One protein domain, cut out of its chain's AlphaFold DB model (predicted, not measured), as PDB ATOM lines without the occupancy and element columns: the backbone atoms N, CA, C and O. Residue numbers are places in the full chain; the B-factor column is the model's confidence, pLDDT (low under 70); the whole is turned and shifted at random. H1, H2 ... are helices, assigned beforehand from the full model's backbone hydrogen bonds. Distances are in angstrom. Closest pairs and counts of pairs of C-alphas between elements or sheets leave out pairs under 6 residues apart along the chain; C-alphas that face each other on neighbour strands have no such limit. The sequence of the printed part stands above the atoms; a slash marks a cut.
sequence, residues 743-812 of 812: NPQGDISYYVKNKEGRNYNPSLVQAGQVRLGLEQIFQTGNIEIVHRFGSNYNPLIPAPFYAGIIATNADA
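AT A GLANCE: This is residues 743 to 812 of the 812 residues of the protein "uncharacterized protein LOC113507242" of Trichoplusia ni (UniProt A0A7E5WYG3). With little regular structure, the model is one long helix, H2, onto whose end the shorter H3 folds back as a hairpin, while small H1 packs on one side of H2 and an unnamed tail, residues 790 to 812, winds along another. The printed part has 70 residues, 27 of them in three named helices, H1, H2, H3; it is all helix, with no named strand. It is compact and rounded, radius of gyration of the C-alphas 11.2 A, spanning 29 by 26 by 21 A.

IN THESE COORDINATES: H2, residues 764 to 779, runs 22.4 A from C-alpha 764 at (378.679, 617.921, 472.393). H3, residues 783 to 789, measures 9.8 A and ends at (370.331, 634.050, 467.278). H1 is residues 748 to 751, 5.5 A.

HOW THE PARTS SIT: H2, with residues 774 to 778 alone, touches H3 at a shallow tilt of 28 degrees, opposite ways; the closest C-alphas, Phe 778 and Val 786, are 6.4 A apart. With residues 770 to 774 alone it touches H1, the closest C-alphas being Ile 748 and Val 770, 6.6 A. H1 and H3 are close but not clearly touching. In H2 and H3 every O i to N i+4 pair is within hydrogen-bond range; H1 is too short for one.

THE WHOLE: The printed part has no cut. The link H1 to H2 is long, 12 residues. Mean pLDDT of the printed part is 72.1, with 29 residues under 70, among them 789 to 806.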
ATOM      1  N   ASN A 743     364.807 618.086 470.686       76.69
ATOM      2  CA  ASN A 743     365.369 618.463 469.395       76.69
ATOM      3  C   ASN A 743     365.562 619.995 469.336       76.69
ATOM      4  O   ASN A 743     364.563 620.719 469.269       76.69
ATOM      5  N   PRO A 744     366.807 620.511 469.307       70.38
ATOM      6  CA  PRO A 744     367.063 621.944 469.195       70.38
ATOM      7  C   PRO A 744     366.689 622.540 467.831       70.38
ATOM      8  O   PRO A 744     366.548 623.754 467.746       70.38
ATOM      9  N   GLN A 745     366.483 621.737 466.778       74.38
ATOM     10  CA  GLN A 745     366.041 622.240 465.467       74.38
ATOM     11  C   GLN A 745     364.643 622.879 465.523       74.38
ATOM     12  O   GLN A 745     364.362 623.788 464.748       74.38
ATOM     13  N   GLY A 746     363.771 622.414 466.429       76.69
ATOM     14  CA  GLY A 746     362.404 622.931 466.572       76.69
ATOM     15  C   GLY A 746     362.320 624.272 467.311       76.69
ATOM     16  O   GLY A 746     361.437 625.072 467.018       76.69
ATOM     17  N   ASP A 747     363.241 624.534 468.242       78.75
ATOM     18  CA  ASP A 747     363.388 625.834 468.905       78.75
ATOM     19  C   ASP A 747     364.847 626.089 469.316       78.75
ATOM     20  O   ASP A 747     365.308 625.722 470.402       78.75
ATOM     21  N   ILE A 748     365.570 626.789 468.441       77.69
ATOM     22  CA  ILE A 748     366.948 627.229 468.684       77.69
ATOM     23  C   ILE A 748     366.994 628.366 469.724       77.69
ATOM     24  O   ILE A 748     368.025 628.561 470.371       77.69
ATOM     25  N   SER A 749     365.893 629.096 469.959       77.69
ATOM     26  CA  SER A 749     365.881 630.266 470.853       77.69
ATOM     27  C   SER A 749     366.200 629.910 472.307       77.69
ATOM     28  O   SER A 749     366.787 630.720 473.033       77.69
ATOM     29  N   TYR A 750     365.901 628.677 472.729       76.62
ATOM     30  CA  TYR A 750     366.280 628.167 474.045       76.62
ATOM     31  C   TYR A 750     367.807 628.078 474.233       76.62
ATOM     32  O   TYR A 750     368.307 628.262 475.347       76.62
ATOM     33  N   TYR A 751     368.558 627.825 473.164       71.31
ATOM     34  CA  TYR A 751     369.973 627.453 473.213       71.31
ATOM     35  C   TYR A 751     370.948 628.617 472.979       71.31
ATOM     36  O   TYR A 751     372.160 628.419 472.953       71.31
ATOM     37  N   VAL A 752     370.441 629.840 472.822       70.94
ATOM     38  CA  VAL A 752     371.236 631.007 472.418       70.94
ATOM     39  C   VAL A 752     371.641 631.887 473.607       70.94
ATOM     40  O   VAL A 752     370.905 632.047 474.581       70.94
ATOM     41  N   LYS A 753     372.832 632.492 473.493       59.34
ATOM     42  CA  LYS A 753     373.648 633.112 474.556       59.34
ATOM     43  C   LYS A 753     373.045 634.287 475.348       59.34
ATOM     44  O   LYS A 753     373.675 634.744 476.295       59.34
ATOM     45  N   ASN A 754     371.832 634.757 475.056       56.91
ATOM     46  CA  ASN A 754     371.214 635.896 475.761       56.91
ATOM     47  C   ASN A 754     370.559 635.517 477.112       56.91
ATOM     48  O   ASN A 754     369.576 636.129 477.529       56.91
ATOM     49  N   LYS A 755     371.090 634.497 477.797       59.19
ATOM     50  CA  LYS A 755     370.733 634.107 479.168       59.19
ATOM     51  C   LYS A 755     372.002 633.699 479.911       59.19
ATOM     52  O   LYS A 755     372.801 632.916 479.394       59.19
ATOM     53  N   GLU A 756     372.158 634.201 481.131       61.34
ATOM     54  CA  GLU A 756     373.269 633.842 482.013       61.34
ATOM     55  C   GLU A 756     373.346 632.315 482.198       61.34
ATOM     56  O   GLU A 756     372.332 631.610 482.181       61.34
ATOM     57  N   GLY A 757     374.568 631.785 482.265       65.88
ATOM     58  CA  GLY A 757     374.831 630.342 482.294       65.88
ATOM     59  C   GLY A 757     374.721 629.599 480.951       65.88
ATOM     60  O   GLY A 757     375.171 628.461 480.884       65.88
ATOM     61  N   ARG A 758     374.204 630.196 479.859       63.62
ATOM     62  CA  ARG A 758     374.032 629.507 478.549       63.62
ATOM     63  C   ARG A 758     375.151 629.736 477.526       63.62
ATOM     64  O   ARG A 758     375.012 629.370 476.362       63.62
ATOM     65  N   ASN A 759     376.274 630.325 477.935       66.56
ATOM     66  CA  ASN A 759     377.437 630.521 477.056       66.56
ATOM     67  C   ASN A 759     378.171 629.214 476.705       66.56
ATOM     68  O   ASN A 759     378.875 629.163 475.693       66.56
ATOM     69  N   TYR A 760     377.974 628.186 477.531       73.75
ATOM     70  CA  TYR A 760     378.637 626.893 477.485       73.75
ATOM     71  C   TYR A 760     377.590 625.765 477.535       73.75
ATOM     72  O   TYR A 760     376.624 625.869 478.293       73.75
ATOM     73  N   ASN A 761     377.767 624.692 476.756       75.75
ATOM     74  CA  ASN A 761     376.923 623.491 476.814       75.75
ATOM     75  C   ASN A 761     377.798 622.238 477.029       75.75
ATOM     76  O   ASN A 761     378.670 621.975 476.201       75.75
ATOM     77  N   PRO A 762     377.567 621.441 478.094       76.38
ATOM     78  CA  PRO A 762     378.319 620.208 478.333       76.38
ATOM     79  C   PRO A 762     378.033 619.090 477.315       76.38
ATOM     80  O   PRO A 762     378.835 618.167 477.195       76.38
ATOM     81  N   SER A 763     376.916 619.141 476.579       84.69
ATOM     82  CA  SER A 763     376.555 618.129 475.582       84.69
ATOM     83  C   SER A 763     377.050 618.501 474.182       84.69
ATOM     84  O   SER A 763     376.447 619.317 473.480       84.69
ATOM     85  N   LEU A 764     378.122 617.829 473.750       82.44
ATOM     86  CA  LEU A 764     378.679 617.921 472.393       82.44
ATOM     87  C   LEU A 764     377.627 617.637 471.310       82.44
ATOM     88  O   LEU A 764     377.530 618.370 470.328       82.44
ATOM     89  N   VAL A 765     376.797 616.606 471.512       84.44
ATOM     90  CA  VAL A 765     375.747 616.201 470.561       84.44
ATOM     91  C   VAL A 765     374.704 617.308 470.397       84.44
ATOM     92  O   VAL A 765     374.357 617.673 469.276       84.44
ATOM     93  N   GLN A 766     374.244 617.892 471.506       82.69
ATOM     94  CA  GLN A 766     373.238 618.953 471.483       82.69
ATOM     95  C   GLN A 766     373.791 620.246 470.866       82.69
ATOM     96  O   GLN A 766     373.105 620.899 470.083       82.69
ATOM     97  N   ALA A 767     375.048 620.599 471.154       83.69
ATOM     98  CA  ALA A 767     375.716 621.732 470.516       83.69
ATOM     99  C   ALA A 767     375.912 621.521 469.002       83.69
ATOM    100  O   ALA A 767     375.682 622.449 468.226       83.69
ATOM    101  N   GLY A 768     376.261 620.303 468.569       86.00
ATOM    102  CA  GLY A 768     376.337 619.933 467.153       86.00
ATOM    103  C   GLY A 768     374.992 620.085 466.434       86.00
ATOM    104  O   GLY A 768     374.927 620.698 465.371       86.00
ATOM    105  N   GLN A 769     373.900 619.623 467.050       86.81
ATOM    106  CA  GLN A 769     372.544 619.806 466.517       86.81
ATOM    107  C   GLN A 769     372.124 621.289 466.455       86.81
ATOM    108  O   GLN A 769     371.491 621.698 465.482       86.81
ATOM    109  N   VAL A 770     372.506 622.120 467.437       84.44
ATOM    110  CA  VAL A 770     372.278 623.583 467.399       84.44
ATOM    111  C   VAL A 770     373.057 624.245 466.255       84.44
ATOM    112  O   VAL A 770     372.503 625.095 465.558       84.44
ATOM    113  N   ARG A 771     374.321 623.854 466.026       85.38
ATOM    114  CA  ARG A 771     375.132 624.355 464.897       85.38
ATOM    115  C   ARG A 771     374.505 623.975 463.557       85.38
ATOM    116  O   ARG A 771     374.309 624.853 462.725       85.38
ATOM    117  N   LEU A 772     374.108 622.711 463.394       86.31
ATOM    118  CA  LEU A 772     373.462 622.206 462.180       86.31
ATOM    119  C   LEU A 772     372.104 622.882 461.916       86.31
ATOM    120  O   LEU A 772     371.809 623.228 460.776       86.31
ATOM    121  N   GLY A 773     371.305 623.154 462.954       86.19
ATOM    122  CA  GLY A 773     370.067 623.929 462.822       86.19
ATOM    123  C   GLY A 773     370.305 625.382 462.384       86.19
ATOM    124  O   GLY A 773     369.606 625.889 461.508       86.19
ATOM    125  N   LEU A 774     371.323 626.053 462.938       83.88
ATOM    126  CA  LEU A 774     371.695 627.413 462.524       83.88
ATOM    127  C   LEU A 774     372.285 627.457 461.105       83.88
ATOM    128  O   LEU A 774     372.028 628.412 460.373       83.88
ATOM    129  N   GLU A 775     373.009 626.419 460.687       83.69
ATOM    130  CA  GLU A 775     373.478 626.266 459.308       83.69
ATOM    131  C   GLU A 775     372.317 626.049 458.326       83.69
ATOM    132  O   GLU A 775     372.244 626.743 457.312       83.69
ATOM    133  N   GLN A 776     371.355 625.176 458.644       85.44
ATOM    134  CA  GLN A 776     370.145 624.981 457.832       85.44
ATOM    135  C   GLN A 776     369.348 626.289 457.670       85.44
ATOM    136  O   GLN A 776     368.914 626.634 456.570       85.44
ATOM    137  N   ILE A 777     369.201 627.075 458.740       81.62
ATOM    138  CA  ILE A 777     368.508 628.373 458.690       81.62
ATOM    139  C   ILE A 777     369.296 629.415 457.879       81.62
ATOM    140  O   ILE A 777     368.692 630.199 457.147       81.62
ATOM    141  N   PHE A 778     370.630 629.393 457.927       81.38
ATOM    142  CA  PHE A 778     371.453 630.214 457.039       81.38
ATOM    143  C   PHE A 778     371.271 629.812 455.564       81.38
ATOM    144  O   PHE A 778     371.071 630.678 454.713       81.38
ATOM    145  N   GLN A 779     371.242 628.509 455.261       82.94
ATOM    146  CA  GLN A 779     371.026 627.986 453.905       82.94
ATOM    147  C   GLN A 779     369.621 628.287 453.344       82.94
ATOM    148  O   GLN A 779     369.478 628.437 452.132       82.94
ATOM    149  N   THR A 780     368.590 628.443 454.186       82.75
ATOM    150  CA  THR A 780     367.255 628.921 453.746       82.75
ATOM    151  C   THR A 780     367.180 630.439 453.523       82.75
ATOM    152  O   THR A 780     366.134 630.950 453.126       82.75
ATOM    153  N   GLY A 781     368.269 631.179 453.760       78.94
ATOM    154  CA  GLY A 781     368.347 632.623 453.521       78.94
ATOM    155  C   GLY A 781     367.641 633.491 454.568       78.94
ATOM    156  O   GLY A 781     367.586 634.710 454.400       78.94
ATOM    157  N   ASN A 782     367.133 632.916 455.666       78.69
ATOM    158  CA  ASN A 782     366.468 633.677 456.727       78.69
ATOM    159  C   ASN A 782     367.490 634.343 457.670       78.69
ATOM    160  O   ASN A 782     367.648 633.997 458.846       78.69
ATOM    161  N   ILE A 783     368.211 635.318 457.116       71.50
ATOM    162  CA  ILE A 783     369.334 636.002 457.764       71.50
ATOM    163  C   ILE A 783     368.918 636.810 459.004       71.50
ATOM    164  O   ILE A 783     369.747 637.055 459.875       71.50
ATOM    165  N   GLU A 784     367.637 637.166 459.154       72.00
ATOM    166  CA  GLU A 784     367.130 637.772 460.393       72.00
ATOM    167  C   GLU A 784     367.181 636.810 461.580       72.00
ATOM    168  O   GLU A 784     367.563 637.220 462.676       72.00
ATOM    169  N   ILE A 785     366.840 635.533 461.387       71.00
ATOM    170  CA  ILE A 785     366.962 634.524 462.446       71.00
ATOM    171  C   ILE A 785     368.450 634.327 462.775       71.00
ATOM    172  O   ILE A 785     368.821 634.341 463.948       71.00
ATOM    173  N   VAL A 786     369.325 634.276 461.765       68.31
ATOM    174  CA  VAL A 786     370.783 634.192 461.978       68.31
ATOM    175  C   VAL A 786     371.331 635.424 462.714       68.31
ATOM    176  O   VAL A 786     372.138 635.259 463.619       68.31
ATOM    177  N   HIS A 787     370.857 636.643 462.443       66.69
ATOM    178  CA  HIS A 787     371.266 637.837 463.198       66.69
ATOM    179  C   HIS A 787     370.710 637.882 464.628       66.69
ATOM    180  O   HIS A 787     371.417 638.304 465.545       66.69
ATOM    181  N   ARG A 788     369.459 637.452 464.845       70.94
ATOM    182  CA  ARG A 788     368.830 637.421 466.180       70.94
ATOM    183  C   ARG A 788     369.442 636.349 467.087       70.94
ATOM    184  O   ARG A 788     369.490 636.553 468.299       70.94
ATOM    185  N   PHE A 789     369.897 635.229 466.518       66.25
ATOM    186  CA  PHE A 789     370.331 634.050 467.278       66.25
ATOM    187  C   PHE A 789     371.824 633.700 467.157       66.25
ATOM    188  O   PHE A 789     372.392 633.095 468.064       66.25
ATOM    189  N   GLY A 790     372.491 634.135 466.092       64.38
ATOM    190  CA  GLY A 790     373.941 634.100 465.912       64.38
ATOM    191  C   GLY A 790     374.536 635.500 466.053       64.38
ATOM    192  O   GLY A 790     375.068 636.045 465.092       64.38
ATOM    193  N   SER A 791     374.471 636.095 467.246       52.91
ATOM    194  CA  SER A 791     374.848 637.503 467.489       52.91
ATOM    195  C   SER A 791     376.321 637.866 467.218       52.91
ATOM    196  O   SER A 791     376.647 639.048 467.164       52.91
ATOM    197  N   ASN A 792     377.190 636.872 466.996       54.50
ATOM    198  CA  ASN A 792     378.582 637.032 466.547       54.50
ATOM    199  C   ASN A 792     378.855 636.411 465.157       54.50
ATOM    200  O   ASN A 792     380.011 636.323 464.749       54.50
ATOM    201  N   TYR A 793     377.827 635.966 464.425       59.28
ATOM    202  CA  TYR A 793     377.991 635.335 463.114       59.28
ATOM    203  C   TYR A 793     378.492 636.353 462.083       59.28
ATOM    204  O   TYR A 793     377.747 637.206 461.598       59.28
ATOM    205  N   ASN A 794     379.772 636.246 461.735       63.91
ATOM    206  CA  ASN A 794     380.398 637.001 460.660       63.91
ATOM    207  C   ASN A 794     380.856 636.013 459.573       63.91
ATOM    208  O   ASN A 794     381.833 635.297 459.806       63.91
ATOM    209  N   PRO A 795     380.220 635.976 458.386       60.50
ATOM    210  CA  PRO A 795     380.562 635.022 457.326       60.50
ATOM    211  C   PRO A 795     381.954 635.248 456.709       60.50
ATOM    212  O   PRO A 795     382.398 634.442 455.898       60.50
ATOM    213  N   LEU A 796     382.658 636.325 457.085       59.44
ATOM    214  CA  LEU A 796     384.054 636.574 456.709       59.44
ATOM    215  C   LEU A 796     385.068 635.870 457.634       59.44
ATOM    216  O   LEU A 796     386.267 635.920 457.363       59.44
ATOM    217  N   ILE A 797     384.618 635.242 458.726       66.25
ATOM    218  CA  ILE A 797     385.459 634.408 459.595       66.25
ATOM    219  C   ILE A 797     385.398 632.961 459.077       66.25
ATOM    220  O   ILE A 797     384.292 632.444 458.903       66.25
ATOM    221  N   PRO A 798     386.533 632.274 458.841       58.00
ATOM    222  CA  PRO A 798     386.516 630.853 458.498       58.00
ATOM    223  C   PRO A 798     385.898 630.032 459.641       58.00
ATOM    224  O   PRO A 798     386.198 630.265 460.808       58.00
ATOM    225  N   ALA A 799     385.034 629.070 459.299       69.06
ATOM    226  CA  ALA A 799     384.204 628.311 460.246       69.06
ATOM    227  C   ALA A 799     383.298 629.197 461.152       69.06
ATOM    228  O   ALA A 799     383.343 629.101 462.384       69.06
ATOM    229  N   PRO A 800     382.405 630.032 460.575       65.50
ATOM    230  CA  PRO A 800     381.620 631.018 461.330       65.50
ATOM    231  C   PRO A 800     380.568 630.387 462.265       65.50
ATOM    232  O   PRO A 800     380.081 631.043 463.183       65.50
ATOM    233  N   PHE A 801     380.245 629.100 462.084       65.75
ATOM    234  CA  PHE A 801     379.385 628.330 462.992       65.75
ATOM    235  C   PHE A 801     380.098 627.854 464.275       65.75
ATOM    236  O   PHE A 801     379.444 627.415 465.219       65.75
ATOM    237  N   TYR A 802     381.427 627.971 464.339       66.81
ATOM    238  CA  TYR A 802     382.227 627.713 465.541       66.81
ATOM    239  C   TYR A 802     382.560 629.042 466.234       66.81
ATOM    240  O   TYR A 802     382.356 629.195 467.437       66.81
ATOM    241  N   ALA A 803     382.961 630.052 465.454       58.53
ATOM    242  CA  ALA A 803     383.316 631.392 465.921       58.53
ATOM    243  C   ALA A 803     382.101 632.268 466.325       58.53
ATOM    244  O   ALA A 803     381.907 633.364 465.804       58.53
ATOM    245  N   GLY A 804     381.283 631.814 467.282       58.47
ATOM    246  CA  GLY A 804     380.234 632.649 467.885       58.47
ATOM    247  C   GLY A 804     379.124 631.898 468.620       58.47
ATOM    248  O   GLY A 804     378.595 632.416 469.609       58.47
ATOM    249  N   ILE A 805     378.806 630.676 468.190       62.44
ATOM    250  CA  ILE A 805     377.766 629.804 468.772       62.44
ATOM    251  C   ILE A 805     378.269 629.205 470.110       62.44
ATOM    252  O   ILE A 805     379.362 629.536 470.572       62.44
ATOM    253  N   ILE A 806     377.433 628.450 470.829       68.25
ATOM    254  CA  ILE A 806     377.741 627.873 472.152       68.25
ATOM    255  C   ILE A 806     379.095 627.154 472.145       68.25
ATOM    256  O   ILE A 806     379.355 626.355 471.243       68.25
ATOM    257  N   ALA A 807     379.922 627.425 473.158       70.44
ATOM    258  CA  ALA A 807     381.168 626.703 473.382       70.44
ATOM    259  C   ALA A 807     380.903 625.361 474.082       70.44
ATOM    260  O   ALA A 807     379.997 625.252 474.914       70.44
ATOM    261  N   THR A 808     381.710 624.357 473.767       77.56
ATOM    262  CA  THR A 808     381.717 623.037 474.407       77.56
ATOM    263  C   THR A 808     383.122 622.699 474.901       77.56
ATOM    264  O   THR A 808     384.087 623.363 474.529       77.56
ATOM    265  N   ASN A 809     383.259 621.619 475.676       73.69
ATOM    266  CA  ASN A 809     384.556 621.050 476.075       73.69
ATOM    267  C   ASN A 809     385.458 620.598 474.900       73.69
ATOM    268  O   ASN A 809     386.559 620.131 475.160       73.69
ATOM    269  N   ALA A 810     385.010 620.679 473.639       72.38
ATOM    270  CA  ALA A 810     385.826 620.391 472.454       72.38
ATOM    271  C   ALA A 810     386.128 621.636 471.591       72.38
ATOM    272  O   ALA A 810     386.746 621.506 470.537       72.38
ATOM    273  N   ASP A 811     385.687 622.831 472.010       68.31
ATOM    274  CA  ASP A 811     386.037 624.116 471.375       68.31
ATOM    275  C   ASP A 811     386.980 624.970 472.252       68.31
ATOM    276  O   ASP A 811     387.172 626.157 471.968       68.31
ATOM    277  N   ALA A 812     387.505 624.388 473.335       59.88
ATOM    278  CA  ALA A 812     388.375 625.001 474.339       59.88
ATOM    279  C   ALA A 812     389.661 624.177 474.499       59.88
ATOM    280  O   ALA A 812     390.719 624.817 474.678       59.88
TER     281      ALA A 812